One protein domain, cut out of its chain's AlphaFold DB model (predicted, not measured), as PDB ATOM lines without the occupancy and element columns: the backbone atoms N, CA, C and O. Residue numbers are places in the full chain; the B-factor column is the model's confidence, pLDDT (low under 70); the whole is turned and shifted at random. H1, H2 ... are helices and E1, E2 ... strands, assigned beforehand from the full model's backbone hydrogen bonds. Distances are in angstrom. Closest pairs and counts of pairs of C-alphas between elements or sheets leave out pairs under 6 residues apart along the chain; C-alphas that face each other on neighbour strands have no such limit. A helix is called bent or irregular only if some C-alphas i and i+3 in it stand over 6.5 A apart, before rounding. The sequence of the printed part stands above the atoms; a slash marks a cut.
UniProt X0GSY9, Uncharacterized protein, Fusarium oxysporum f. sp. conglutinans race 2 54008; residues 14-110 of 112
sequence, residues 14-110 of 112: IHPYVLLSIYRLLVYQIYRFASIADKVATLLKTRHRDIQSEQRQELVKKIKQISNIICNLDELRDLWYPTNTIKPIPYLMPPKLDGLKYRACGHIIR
ATOM      1  N   ILE A  14      -3.990   3.846 -41.629       70.62
ATOM      2  CA  ILE A  14      -2.963   3.798 -42.676       70.62
ATOM      3  C   ILE A  14      -2.655   2.328 -42.893       70.62
ATOM      4  O   ILE A  14      -1.671   1.832 -42.362       70.62
ATOM      5  N   HIS A  15      -3.514   1.607 -43.613       69.12
ATOM      6  CA  HIS A  15      -3.360   0.161 -43.774       69.12
ATOM      7  C   HIS A  15      -1.941  -0.195 -44.259       69.12
ATOM      8  O   HIS A  15      -1.508   0.377 -45.258       69.12
ATOM      9  N   PRO A  16      -1.212  -1.110 -43.589       79.06
ATOM     10  CA  PRO A  16      -1.639  -2.045 -42.527       79.06
ATOM     11  C   PRO A  16      -1.428  -1.571 -41.067       79.06
ATOM     12  O   PRO A  16      -1.482  -2.374 -40.136       79.06
ATOM     13  N   TYR A  17      -1.165  -0.288 -40.843       84.88
ATOM     14  CA  TYR A  17      -1.012   0.345 -39.535       84.88
ATOM     15  C   TYR A  17      -2.299   1.001 -39.009       84.88
ATOM     16  O   TYR A  17      -3.145   1.501 -39.752       84.88
ATOM     17  N   VAL A  18      -2.404   1.046 -37.682       87.38
ATOM     18  CA  VAL A  18      -3.407   1.809 -36.931       87.38
ATOM     19  C   VAL A  18      -2.700   2.788 -36.011       87.38
ATOM     20  O   VAL A  18      -1.764   2.409 -35.308       87.38
ATOM     21  N   LEU A  19      -3.166   4.033 -35.982       87.44
ATOM     22  CA  LEU A  19      -2.720   5.012 -35.000       87.44
ATOM     23  C   LEU A  19      -3.420   4.788 -33.650       87.44
ATOM     24  O   LEU A  19      -4.640   4.901 -33.550       87.44
ATOM     25  N   LEU A  20      -2.639   4.530 -32.600       86.88
ATOM     26  CA  LEU A  20      -3.088   4.591 -31.210       86.88
ATOM     27  C   LEU A  20      -2.881   6.007 -30.671       86.88
ATOM     28  O   LEU A  20      -1.880   6.281 -30.012       86.88
ATOM     29  N   SER A  21      -3.828   6.909 -30.929       83.50
ATOM     30  CA  SER A  21      -3.678   8.345 -30.644       83.50
ATOM     31  C   SER A  21      -3.375   8.666 -29.175       83.50
ATOM     32  O   SER A  21      -2.583   9.562 -28.909       83.50
ATOM     33  N   ILE A  22      -3.934   7.900 -28.226       83.19
ATOM     34  CA  ILE A  22      -3.680   8.069 -26.778       83.19
ATOM     35  C   ILE A  22      -2.193   7.882 -26.454       83.19
ATOM     36  O   ILE A  22      -1.637   8.598 -25.631       83.19
ATOM     37  N   TYR A  23      -1.554   6.926 -27.126       85.25
ATOM     38  CA  TYR A  23      -0.153   6.572 -26.907       85.25
ATOM     39  C   TYR A  23       0.775   7.182 -27.955       85.25
ATOM     40  O   TYR A  23       1.984   7.027 -27.843       85.25
ATOM     41  N   ARG A  24       0.226   7.854 -28.978       89.56
ATOM     42  CA  ARG A  24       0.976   8.451 -30.093       89.56
ATOM     43  C   ARG A  24       1.846   7.426 -30.847       89.56
ATOM     44  O   ARG A  24       2.888   7.766 -31.402       89.56
ATOM     45  N   LEU A  25       1.417   6.161 -30.873       89.06
ATOM     46  CA  LEU A  25       2.150   5.031 -31.461       89.06
ATOM     47  C   LEU A  25       1.409   4.426 -32.654       89.06
ATOM     48  O   LEU A  25       0.182   4.466 -32.725       89.06
ATOM     49  N   LEU A  26       2.153   3.793 -33.562       89.31
ATOM     50  CA  LEU A  26       1.600   3.072 -34.709       89.31
ATOM     51  C   LEU A  26       1.622   1.571 -34.450       89.31
ATOM     52  O   LEU A  26       2.673   1.019 -34.149       89.31
ATOM     53  N   VAL A  27       0.489   0.895 -34.619       88.75
ATOM     54  CA  VAL A  27       0.373  -0.557 -34.455       88.75
ATOM     55  C   VAL A  27       0.229  -1.227 -35.803       88.75
ATOM     56  O   VAL A  27      -0.695  -0.927 -36.550       88.75
ATOM     57  N   TYR A  28       1.110  -2.177 -36.091       86.62
ATOM     58  CA  TYR A  28       0.965  -3.032 -37.260       86.62
ATOM     59  C   TYR A  28      -0.141  -4.064 -37.010       86.62
ATOM     60  O   TYR A  28      -0.016  -4.870 -36.088       86.62
ATOM     61  N   GLN A  29      -1.215  -4.067 -37.802       82.25
ATOM     62  CA  GLN A  29      -2.427  -4.851 -37.509       82.25
ATOM     63  C   GLN A  29      -2.197  -6.366 -37.471       82.25
ATOM     64  O   GLN A  29      -2.801  -7.051 -36.652       82.25
ATOM     65  N   ILE A  30      -1.317  -6.895 -38.325       80.94
ATOM     66  CA  ILE A  30      -1.107  -8.346 -38.451       80.94
ATOM     67  C   ILE A  30      -0.299  -8.887 -37.262       80.94
ATOM     68  O   ILE A  30      -0.678  -9.877 -36.647       80.94
ATOM     69  N   TYR A  31       0.804  -8.219 -36.911       78.69
ATOM     70  CA  TYR A  31       1.665  -8.624 -35.789       78.69
ATOM     71  C   TYR A  31       1.246  -8.034 -34.452       78.69
ATOM     72  O   TYR A  31       1.792  -8.424 -33.422       78.69
ATOM     73  N   ARG A  32       0.295  -7.095 -34.465       84.69
ATOM     74  CA  ARG A  32      -0.280  -6.498 -33.262       84.69
ATOM     75  C   ARG A  32       0.797  -5.915 -32.334       84.69
ATOM     76  O   ARG A  32       0.749  -6.064 -31.113       84.69
ATOM     77  N   PHE A  33       1.789  -5.260 -32.942       83.38
ATOM     78  CA  PHE A  33       2.951  -4.667 -32.276       83.38
ATOM     79  C   PHE A  33       3.039  -3.169 -32.577       83.38
ATOM     80  O   PHE A  33       2.845  -2.761 -33.726       83.38
ATOM     81  N   ALA A  34       3.341  -2.369 -31.553       88.06
ATOM     82  CA  ALA A  34       3.534  -0.928 -31.685       88.06
ATOM     83  C   ALA A  34       4.966  -0.572 -32.108       88.06
ATOM     84  O   ALA A  34       5.936  -1.156 -31.634       88.06
ATOM     85  N   SER A  35       5.102   0.439 -32.955       87.62
ATOM     86  CA  SER A  35       6.375   1.000 -33.394       87.62
ATOM     87  C   SER A  35       6.311   2.522 -33.458       87.62
ATOM     88  O   SER A  35       5.265   3.092 -33.774       87.62
ATOM     89  N   ILE A  36       7.456   3.156 -33.211       90.31
ATOM     90  CA  ILE A  36       7.693   4.575 -33.503       90.31
ATOM     91  C   ILE A  36       7.833   4.802 -35.012       90.31
ATOM     92  O   ILE A  36       8.198   3.876 -35.747       90.31
ATOM     93  N   ALA A  37       7.571   6.028 -35.462       87.75
ATOM     94  CA  ALA A  37       7.508   6.373 -36.883       87.75
ATOM     95  C   ALA A  37       8.796   6.017 -37.645       87.75
ATOM     96  O   ALA A  37       8.738   5.366 -38.692       87.75
ATOM     97  N   ASP A  38       9.966   6.341 -37.085       87.25
ATOM     98  CA  ASP A  38      11.252   6.131 -37.762       87.25
ATOM     99  C   ASP A  38      11.606   4.648 -37.924       87.25
ATOM    100  O   ASP A  38      12.315   4.255 -38.853       87.25
ATOM    101  N   LYS A  39      11.070   3.783 -37.055       85.75
ATOM    102  CA  LYS A  39      11.290   2.334 -37.145       85.75
ATOM    103  C   LYS A  39      10.427   1.676 -38.215       85.75
ATOM    104  O   LYS A  39      10.754   0.560 -38.613       85.75
ATOM    105  N   VAL A  40       9.377   2.333 -38.713       85.19
ATOM    106  CA  VAL A  40       8.454   1.738 -39.691       85.19
ATOM    107  C   VAL A  40       9.178   1.360 -40.981       85.19
ATOM    108  O   VAL A  40       9.059   0.222 -41.431       85.19
ATOM    109  N   ALA A  41      10.002   2.251 -41.538       83.69
ATOM    110  CA  ALA A  41      10.747   1.965 -42.765       83.69
ATOM    111  C   ALA A  41      11.668   0.739 -42.609       83.69
ATOM    112  O   ALA A  41      11.701  -0.150 -43.465       83.69
ATOM    113  N   THR A  42      12.387   0.661 -41.485       84.75
ATOM    114  CA  THR A  42      13.275  -0.466 -41.175       84.75
ATOM    115  C   THR A  42      12.495  -1.759 -40.933       84.75
ATOM    116  O   THR A  42      12.898  -2.811 -41.432       84.75
ATOM    117  N   LEU A  43      11.374  -1.708 -40.208       83.69
ATOM    118  CA  LEU A  43      10.526  -2.871 -39.925       83.69
ATOM    119  C   LEU A  43       9.893  -3.427 -41.201       83.69
ATOM    120  O   LEU A  43       9.948  -4.634 -41.426       83.69
ATOM    121  N   LEU A  44       9.385  -2.559 -42.078       80.88
ATOM    122  CA  LEU A  44       8.859  -2.956 -43.382       80.88
ATOM    123  C   LEU A  44       9.939  -3.610 -44.253       80.88
ATOM    124  O   LEU A  44       9.698  -4.650 -44.856       80.88
ATOM    125  N   LYS A  45      11.162  -3.066 -44.279       81.38
ATOM    126  CA  LYS A  45      12.264  -3.649 -45.064       81.38
ATOM    127  C   LYS A  45      12.728  -5.009 -44.529       81.38
ATOM    128  O   LYS A  45      13.083  -5.886 -45.312       81.38
ATOM    129  N   THR A  46      12.773  -5.172 -43.208       81.50
ATOM    130  CA  THR A  46      13.349  -6.362 -42.558       81.50
ATOM    131  C   THR A  46      12.347  -7.497 -42.384       81.50
ATOM    132  O   THR A  46      12.702  -8.645 -42.638       81.50
ATOM    133  N   ARG A  47      11.114  -7.187 -41.967       75.50
ATOM    134  CA  ARG A  47      10.079  -8.178 -41.634       75.50
ATOM    135  C   ARG A  47       9.020  -8.365 -42.714       75.50
ATOM    136  O   ARG A  47       8.314  -9.362 -42.668       75.50
ATOM    137  N   HIS A  48       8.918  -7.445 -43.675       74.94
ATOM    138  CA  HIS A  48       7.862  -7.454 -44.690       74.94
ATOM    139  C   HIS A  48       8.425  -7.365 -46.101       74.94
ATOM    140  O   HIS A  48       8.118  -6.425 -46.841       74.94
ATOM    141  N   ARG A  49       9.261  -8.344 -46.477       72.19
ATOM    142  CA  ARG A  49       9.905  -8.397 -47.802       72.19
ATOM    143  C   ARG A  49       8.898  -8.424 -48.955       72.19
ATOM    144  O   ARG A  49       9.225  -7.920 -50.023       72.19
ATOM    145  N   ASP A  50       7.688  -8.888 -48.674       76.38
ATOM    146  CA  ASP A  50       6.581  -9.075 -49.617       76.38
ATOM    147  C   ASP A  50       5.914  -7.756 -50.042       76.38
ATOM    148  O   ASP A  50       5.286  -7.685 -51.094       76.38
ATOM    149  N   ILE A  51       6.066  -6.684 -49.253       77.19
ATOM    150  CA  ILE A  51       5.540  -5.356 -49.603       77.19
ATOM    151  C   ILE A  51       6.488  -4.691 -50.607       77.19
ATOM    152  O   ILE A  51       7.685  -4.549 -50.333       77.19
ATOM    153  N   GLN A  52       5.956  -4.231 -51.740       80.75
ATOM    154  CA  GLN A  52       6.751  -3.564 -52.771       80.75
ATOM    155  C   GLN A  52       7.386  -2.259 -52.264       80.75
ATOM    156  O   GLN A  52       6.848  -1.566 -51.401       80.75
ATOM    157  N   SER A  53       8.548  -1.903 -52.822       81.31
ATOM    158  CA  SER A  53       9.317  -0.727 -52.390       81.31
ATOM    159  C   SER A  53       8.512   0.576 -52.485       81.31
ATOM    160  O   SER A  53       8.538   1.378 -51.552       81.31
ATOM    161  N   GLU A  54       7.744   0.756 -53.562       82.38
ATOM    162  CA  GLU A  54       6.893   1.935 -53.777       82.38
ATOM    163  C   GLU A  54       5.816   2.063 -52.695       82.38
ATOM    164  O   GLU A  54       5.703   3.108 -52.054       82.38
ATOM    165  N   GLN A  55       5.119   0.964 -52.390       82.56
ATOM    166  CA  GLN A  55       4.121   0.917 -51.320       82.56
ATOM    167  C   GLN A  55       4.735   1.240 -49.952       82.56
ATOM    168  O   GLN A  55       4.145   1.972 -49.157       82.56
ATOM    169  N   ARG A  56       5.956   0.758 -49.666       83.44
ATOM    170  CA  ARG A  56       6.662   1.117 -48.423       83.44
ATOM    171  C   ARG A  56       6.966   2.611 -48.352       83.44
ATOM    172  O   ARG A  56       6.802   3.210 -47.293       83.44
ATOM    173  N   GLN A  57       7.424   3.210 -49.450       83.88
ATOM    174  CA  GLN A  57       7.725   4.642 -49.486       83.88
ATOM    175  C   GLN A  57       6.463   5.488 -49.314       83.88
ATOM    176  O   GLN A  57       6.489   6.470 -48.572       83.88
ATOM    177  N   GLU A  58       5.359   5.097 -49.950       86.12
ATOM    178  CA  GLU A  58       4.070   5.767 -49.797       86.12
ATOM    179  C   GLU A  58       3.573   5.703 -48.345       86.12
ATOM    180  O   GLU A  58       3.178   6.725 -47.780       86.12
ATOM    181  N   LEU A  59       3.680   4.535 -47.701       85.31
ATOM    182  CA  LEU A  59       3.339   4.360 -46.287       85.31
ATOM    183  C   LEU A  59       4.172   5.259 -45.377       85.31
ATOM    184  O   LEU A  59       3.625   5.952 -44.521       85.31
ATOM    185  N   VAL A  60       5.490   5.288 -45.578       85.62
ATOM    186  CA  VAL A  60       6.389   6.139 -44.788       85.62
ATOM    187  C   VAL A  60       6.059   7.619 -44.994       85.62
ATOM    188  O   VAL A  60       6.062   8.373 -44.024       85.62
ATOM    189  N   LYS A  61       5.726   8.046 -46.220       86.94
ATOM    190  CA  LYS A  61       5.290   9.426 -46.492       86.94
ATOM    191  C   LYS A  61       3.996   9.770 -45.754       86.94
ATOM    192  O   LYS A  61       3.961  10.796 -45.082       86.94
ATOM    193  N   LYS A  62       2.974   8.910 -45.819       87.06
ATOM    194  CA  LYS A  62       1.700   9.106 -45.101       87.06
ATOM    195  C   LYS A  62       1.909   9.182 -43.590       87.06
ATOM    196  O   LYS A  62       1.346  10.047 -42.934       87.06
ATOM    197  N   ILE A  63       2.764   8.321 -43.042       85.69
ATOM    198  CA  ILE A  63       3.095   8.323 -41.613       85.69
ATOM    199  C   ILE A  63       3.801   9.617 -41.209       85.69
ATOM    200  O   ILE A  63       3.429  10.210 -40.206       85.69
ATOM    201  N   LYS A  64       4.761  10.105 -42.004       84.94
ATOM    202  CA  LYS A  64       5.449  11.380 -41.738       84.94
ATOM    203  C   LYS A  64       4.525  12.602 -41.761       84.94
ATOM    204  O   LYS A  64       4.888  13.630 -41.203       84.94
ATOM    205  N   GLN A  65       3.370  12.511 -42.418       85.62
ATOM    206  CA  GLN A  65       2.365  13.577 -42.437       85.62
ATOM    207  C   GLN A  65       1.463  13.570 -41.196       85.62
ATOM    208  O   GLN A  65       0.790  14.566 -40.940       85.62
ATOM    209  N   ILE A  66       1.437  12.480 -40.422       84.75
ATOM    210  CA  ILE A  66       0.697  12.446 -39.162       84.75
ATOM    211  C   ILE A  66       1.426  13.329 -38.150       84.75
ATOM    212  O   ILE A  66       2.570  13.071 -37.781       84.75
ATOM    213  N   SER A  67       0.733  14.351 -37.657       75.31
ATOM    214  CA  SER A  67       1.157  15.090 -36.475       75.31
ATOM    215  C   SER A  67       0.822  14.300 -35.205       75.31
ATOM    216  O   SER A  67      -0.089  13.472 -35.190       75.31
ATOM    217  N   ASN A  68       1.543  14.562 -34.112       81.88
ATOM    218  CA  ASN A  68       1.287  13.949 -32.803       81.88
ATOM    219  C   ASN A  68       1.588  12.435 -32.700       81.88
ATOM    220  O   ASN A  68       1.019  11.749 -31.857       81.88
ATOM    221  N   ILE A  69       2.523  11.907 -33.492       87.44
ATOM    222  CA  ILE A  69       3.138  10.582 -33.274       87.44
ATOM    223  C   ILE A  69       4.514  10.716 -32.625       87.44
ATOM    224  O   ILE A  69       5.126  11.778 -32.692       87.44
ATOM    225  N   ILE A  70       4.971   9.646 -31.976       88.44
ATOM    226  CA  ILE A  70       6.345   9.510 -31.488       88.44
ATOM    227  C   ILE A  70       7.224   9.081 -32.664       88.44
ATOM    228  O   ILE A  70       7.028   8.006 -33.251       88.44
ATOM    229  N   CYS A  71       8.190   9.922 -33.013       86.94
ATOM    230  CA  CYS A  71       9.055   9.710 -34.167       86.94
ATOM    231  C   CYS A  71      10.286   8.876 -33.810       86.94
ATOM    232  O   CYS A  71      10.565   7.874 -34.476       86.94
ATOM    233  N   ASN A  72      10.961   9.243 -32.720       86.94
ATOM    234  CA  ASN A  72      12.254   8.697 -32.314       86.94
ATOM    235  C   ASN A  72      12.219   8.089 -30.897       86.94
ATOM    236  O   ASN A  72      11.181   8.003 -30.242       86.94
ATOM    237  N   LEU A  73      13.374   7.587 -30.453       82.81
ATOM    238  CA  LEU A  73      13.515   6.901 -29.170       82.81
ATOM    239  C   LEU A  73      13.602   7.868 -27.979       82.81
ATOM    240  O   LEU A  73      13.276   7.471 -26.866       82.81
ATOM    241  N   ASP A  74      14.006   9.119 -28.204       86.06
ATOM    242  CA  ASP A  74      14.078  10.134 -27.150       86.06
ATOM    243  C   ASP A  74      12.675  10.603 -26.749       86.06
ATOM    244  O   ASP A  74      12.357  10.636 -25.563       86.06
ATOM    245  N   GLU A  75      11.792  10.817 -27.728       86.06
ATOM    246  CA  GLU A  75      10.362  11.100 -27.524       86.06
ATOM    247  C   GLU A  75       9.610   9.941 -26.848       86.06
ATOM    248  O   GLU A  75       8.543  10.135 -26.267       86.06
ATOM    249  N   LEU A  76      10.157   8.718 -26.883       85.12
ATOM    250  CA  LEU A  76       9.570   7.575 -26.182       85.12
ATOM    251  C   LEU A  76       9.607   7.753 -24.656       85.12
ATOM    252  O   LEU A  76       8.818   7.126 -23.956       85.12
ATOM    253  N   ARG A  77      10.496   8.607 -24.129       83.00
ATOM    254  CA  ARG A  77      10.536   8.928 -22.692       83.00
ATOM    255  C   ARG A  77       9.262   9.628 -22.221       83.00
ATOM    256  O   ARG A  77       8.883   9.457 -21.067       83.00
ATOM    257  N   ASP A  78       8.586  10.331 -23.123       81.50
ATOM    258  CA  ASP A  78       7.323  11.018 -22.856       81.50
ATOM    259  C   ASP A  78       6.109  10.088 -23.010       81.50
ATOM    260  O   ASP A  78       4.957  10.522 -22.909       81.50
ATOM    261  N   LEU A  79       6.338   8.794 -23.277       84.12
ATOM    262  CA  LEU A  79       5.265   7.824 -23.418       84.12
ATOM    263  C   LEU A  79       4.556   7.618 -22.079       84.12
ATOM    264  O   LEU A  79       5.134   7.169 -21.088       84.12
ATOM    265  N   TRP A  80       3.247   7.847 -22.089       80.75
ATOM    266  CA  TRP A  80       2.405   7.500 -20.960       80.75
ATOM    267  C   TRP A  80       2.187   5.985 -20.902       80.75
ATOM    268  O   TRP A  80       1.485   5.401 -21.735       80.75
ATOM    269  N   TYR A  81       2.809   5.334 -19.919       79.50
ATOM    270  CA  TYR A  81       2.651   3.899 -19.715       79.50
ATOM    271  C   TYR A  81       1.276   3.572 -19.121       79.50
ATOM    272  O   TYR A  81       0.842   4.227 -18.169       79.50
ATOM    273  N   PRO A  82       0.586   2.542 -19.643       74.94
ATOM    274  CA  PRO A  82      -0.693   2.129 -19.098       74.94
ATOM    275  C   PRO A  82      -0.534   1.609 -17.665       74.94
ATOM    276  O   PRO A  82       0.366   0.821 -17.369       74.94
ATOM    277  N   THR A  83      -1.436   2.019 -16.777       74.00
ATOM    278  CA  THR A  83      -1.523   1.481 -15.417       74.00
ATOM    279  C   THR A  83      -2.163   0.089 -15.417       74.00
ATOM    280  O   THR A  83      -2.772  -0.357 -16.391       74.00
ATOM    281  N   ASN A  84      -2.069  -0.610 -14.287       69.19
ATOM    282  CA  ASN A  84      -2.660  -1.939 -14.091       69.19
ATOM    283  C   ASN A  84      -4.205  -1.968 -14.113       69.19
ATOM    284  O   ASN A  84      -4.783  -3.052 -14.076       69.19
ATOM    285  N   THR A  85      -4.870  -0.811 -14.162       70.62
ATOM    286  CA  THR A  85      -6.335  -0.674 -14.180       70.62
ATOM    287  C   THR A  85      -6.914  -0.446 -15.577       70.62
ATOM    288  O   THR A  85      -8.135  -0.458 -15.741       70.62
ATOM    289  N   ILE A  86      -6.075  -0.234 -16.594       71.88
ATOM    290  CA  ILE A  86      -6.544   0.063 -17.950       71.88
ATOM    291  C   ILE A  86      -6.984  -1.229 -18.644       71.88
ATOM    292  O   ILE A  86      -6.351  -2.280 -18.521       71.88
ATOM    293  N   LYS A  87      -8.081  -1.146 -19.407       75.75
ATOM    294  CA  LYS A  87      -8.520  -2.230 -20.296       75.75
ATOM    295  C   LYS A  87      -7.417  -2.580 -21.310       75.75
ATOM    296  O   LYS A  87      -6.617  -1.708 -21.654       75.75
ATOM    297  N   PRO A  88      -7.392  -3.818 -21.836       78.75
ATOM    298  CA  PRO A  88      -6.448  -4.201 -22.878       78.75
ATOM    299  C   PRO A  88      -6.450  -3.195 -24.029       78.75
ATOM    300  O   PRO A  88      -7.508  -2.865 -24.569       78.75
ATOM    301  N   ILE A  89      -5.263  -2.707 -24.391       82.38
ATOM    302  CA  ILE A  89      -5.113  -1.750 -25.485       82.38
ATOM    303  C   ILE A  89      -5.511  -2.458 -26.788       82.38
ATOM    304  O   ILE A  89      -4.929  -3.502 -27.114       82.38
ATOM    305  N   PRO A  90      -6.487  -1.923 -27.544       77.00
ATOM    306  CA  PRO A  90      -6.901  -2.502 -28.814       77.00
ATOM    307  C   PRO A  90      -5.718  -2.696 -29.766       77.00
ATOM    308  O   PRO A  90      -4.753  -1.934 -29.747       77.00
ATOM    309  N   TYR A  91      -5.797  -3.717 -30.620       81.88
ATOM    310  CA  TYR A  91      -4.790  -4.054 -31.638       81.88
ATOM    311  C   TYR A  91      -3.424  -4.503 -31.116       81.88
ATOM    312  O   TYR A  91      -2.707  -5.132 -31.881       81.88
ATOM    313  N   LEU A  92      -3.075  -4.305 -29.844       84.12
ATOM    314  CA  LEU A  92      -1.867  -4.893 -29.263       84.12
ATOM    315  C   LEU A  92      -2.083  -6.361 -28.902       84.12
ATOM    316  O   LEU A  92      -3.196  -6.777 -28.565       84.12
ATOM    317  N   MET A  93      -1.027  -7.166 -29.007       83.12
ATOM    318  CA  MET A  93      -1.026  -8.514 -28.440       83.12
ATOM    319  C   MET A  93      -1.170  -8.450 -26.917       83.12
ATOM    320  O   MET A  93      -0.693  -7.494 -26.297       83.12
ATOM    321  N   PRO A  94      -1.783  -9.477 -26.297       77.69
ATOM    322  CA  PRO A  94      -1.740  -9.605 -24.851       77.69
ATOM    323  C   PRO A  94      -0.279  -9.630 -24.371       77.69
ATOM    324  O   PRO A  94       0.602 -10.112 -25.096       77.69
ATOM    325  N   PRO A  95      -0.008  -9.124 -23.156       74.44
ATOM    326  CA  PRO A  95       1.317  -9.229 -22.570       74.44
ATOM    327  C   PRO A  95       1.742 -10.697 -22.525       74.44
ATOM    328  O   PRO A  95       0.935 -11.592 -22.258       74.44
ATOM    329  N   LYS A  96       3.023 -10.949 -22.805       76.25
ATOM    330  CA  LYS A  96       3.561 -12.301 -22.691       76.25
ATOM    331  C   LYS A  96       3.517 -12.749 -21.229       76.25
ATOM    332  O   LYS A  96       3.765 -11.961 -20.319       76.25
ATOM    333  N   LEU A  97       3.229 -14.031 -21.025       73.19
ATOM    334  CA  LEU A  97       3.148 -14.648 -19.698       73.19
ATOM    335  C   LEU A  97       4.518 -15.117 -19.173       73.19
ATOM    336  O   LEU A  97       4.582 -15.780 -18.146       73.19
ATOM    337  N   ASP A  98       5.607 -14.776 -19.865       80.12
ATOM    338  CA  ASP A  98       6.986 -15.177 -19.554       80.12
ATOM    339  C   ASP A  98       7.691 -14.236 -18.554       80.12
ATOM    340  O   ASP A  98       8.906 -14.303 -18.383       80.12
ATOM    341  N   GLY A  99       6.942 -13.339 -17.905       76.56
ATOM    342  CA  GLY A  99       7.447 -12.428 -16.877       76.56
ATOM    343  C   GLY A  99       7.255 -12.940 -15.446       76.56
ATOM    344  O   GLY A  99       6.585 -13.940 -15.188       76.56
ATOM    345  N   LEU A 100       7.808 -12.204 -14.482       76.88
ATOM    346  CA  LEU A 100       7.608 -12.470 -13.060       76.88
ATOM    347  C   LEU A 100       6.211 -12.012 -12.644       76.88
ATOM    348  O   LEU A 100       5.891 -10.823 -12.684       76.88
ATOM    349  N   LYS A 101       5.380 -12.962 -12.218       79.31
ATOM    350  CA  LYS A 101       4.053 -12.680 -11.673       79.31
ATOM    351  C   LYS A 101       4.169 -12.239 -10.215       79.31
ATOM    352  O   LYS A 101       4.587 -13.012  -9.353       79.31
ATOM    353  N   TYR A 102       3.747 -11.018  -9.918       80.81
ATOM    354  CA  TYR A 102       3.600 -10.540  -8.551       80.81
ATOM    355  C   TYR A 102       2.477 -11.313  -7.851       80.81
ATOM    356  O   TYR A 102       1.340 -11.333  -8.325       80.81
ATOM    357  N   ARG A 103       2.778 -11.970  -6.724       77.81
ATOM    358  CA  ARG A 103       1.842 -12.911  -6.081       77.81
ATOM    359  C   ARG A 103       0.564 -12.259  -5.552       77.81
ATOM    360  O   ARG A 103      -0.484 -12.883  -5.646       77.81
ATOM    361  N   ALA A 104       0.630 -11.028  -5.042       80.25
ATOM    362  CA  ALA A 104      -0.522 -10.413  -4.380       80.25
ATOM    363  C   ALA A 104      -1.577  -9.845  -5.349       80.25
ATOM    364  O   ALA A 104      -2.749  -9.802  -5.000       80.25
ATOM    365  N   CYS A 105      -1.194  -9.430  -6.565       75.25
ATOM    366  CA  CYS A 105      -2.138  -8.858  -7.542       75.25
ATOM    367  C   CYS A 105      -2.111  -9.534  -8.921       75.25
ATOM    368  O   CYS A 105      -2.862  -9.155  -9.813       75.25
ATOM    369  N   GLY A 106      -1.245 -10.529  -9.127       71.50
ATOM    370  CA  GLY A 106      -1.137 -11.264 -10.385       71.50
ATOM    371  C   GLY A 106      -0.528 -10.480 -11.550       71.50
ATOM    372  O   GLY A 106      -0.480 -11.013 -12.658       71.50
ATOM    373  N   HIS A 107      -0.048  -9.257 -11.314       74.38
ATOM    374  CA  HIS A 107       0.599  -8.426 -12.324       74.38
ATOM    375  C   HIS A 107       1.904  -9.065 -12.807       74.38
ATOM    376  O   HIS A 107       2.722  -9.492 -11.994       74.38
ATOM    377  N   ILE A 108       2.100  -9.138 -14.123       73.31
ATOM    378  CA  ILE A 108       3.286  -9.748 -14.730       73.31
ATOM    379  C   ILE A 108       4.254  -8.639 -15.123       73.31
ATOM    380  O   ILE A 108       3.951  -7.825 -15.992       73.31
ATOM    381  N   ILE A 109       5.428  -8.631 -14.495       72.50
ATOM    382  CA  ILE A 109       6.514  -7.705 -14.804       72.50
ATOM    383  C   ILE A 109       7.547  -8.450 -15.637       72.50
ATOM    384  O   ILE A 109       8.074  -9.486 -15.227       72.50
ATOM    385  N   ARG A 110       7.872  -7.901 -16.804       70.31
ATOM    386  CA  ARG A 110       8.943  -8.408 -17.656       70.31
ATOM    387  C   ARG A 110      10.030  -7.349 -17.766       70.31
ATOM    388  O   ARG A 110       9.759  -6.242 -18.220       70.31
TER     389      ARG A 110
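Overview. This is residues 14 to 110 of the 112 residues of an uncharacterized protein of Fusarium oxysporum f. sp. conglutinans race 2 54008 (UniProt X0GSY9). Picture a small sheet of three strands, E1, E2 and E3, with helix H1 over one of its faces and helix H2 folded back beside H1 as a helical hairpin. H2 lies toward one end of the long axis, while the long stretch of residues 79 to 110, with no named element, reaches to the other end in a loop around Ala 104. The printed part has 97 residues with three named strands and three named helices, in the order E1 E2 E3 H1 H2 H3; the sheet, in the order E1 - E2 - E3, is all antiparallel. The class is mixed, helices and strands, with 39 residues, under half, in named elements. The whole is only just loose, close to compact, with a radius of gyration of the C-alphas of 15.3 A, and it is elongated, spanning 51 by 27 by 22 A.

Arrangement. Begin at E1, residues 17 to 20, and go on to E2, residues 25 to 28, its antiparallel neighbour in a hairpin at 147 degrees; look for N 18 and O 27, 2.8 A apart and within hydrogen-bond range. E3, residues 33 to 35, forms a hairpin with E2 at 134 degrees, with N 35 and O 26 at 2.8 A within hydrogen-bond range. E1, E2 and E3 make a meander, each strand the antiparallel neighbour of the one before. Next comes H1, residues 37 to 47, which is on the sheet at a height over the sheet of 9.7 A. It lies over E2 and runs along the strands, at 17 degrees to E2 on the local plane; the closest C-alphas of the two are those of Leu 26 and Ala 37, 7.1 A apart. H2, residues 53 to 65, touches H1 at a shallow tilt of 18 degrees, opposite ways, a helical hairpin whose closest C-alphas are those of Ala 41 and Val 60, 6.4 A apart. H2 is only just not on the sheet, with 4 pairs of C-alphas within 10 A. H3, residues 75 to 78, touches no helix and is not on the sheet. In H2 every O i to N i+4 pair is within hydrogen-bond range, in H1 5 of 7 are, and H3 is too short for such a pair.

Along the chain. Find C-alpha 17 at (-1.012, 0.345, -39.535), where E1 begins; E1 is 9.6 A long, E2 10.0 A and E3 6.7 A. From C-alpha 37 at (7.508, 6.373, -36.883), H1 runs 15.5 A; it is irregular, but only just, with C-alphas 38 and 41 6.53 A apart. H2 runs 18.8 A, and H3, 5.6 A long, ends at C-alpha 78 at (7.323, 11.018, -22.856).

Size, cuts and confidence. The two C-alphas farthest apart are those of Glu 54 and Ala 104, 51.5 A. The printed part has no cut, and no link between named elements is long. Past H3, look for a short antiparallel pairing of residues 100 to 101 with residues 108 to 109. The mean pLDDT of the printed part is 81.4, and residues 15 and 84 are under 70.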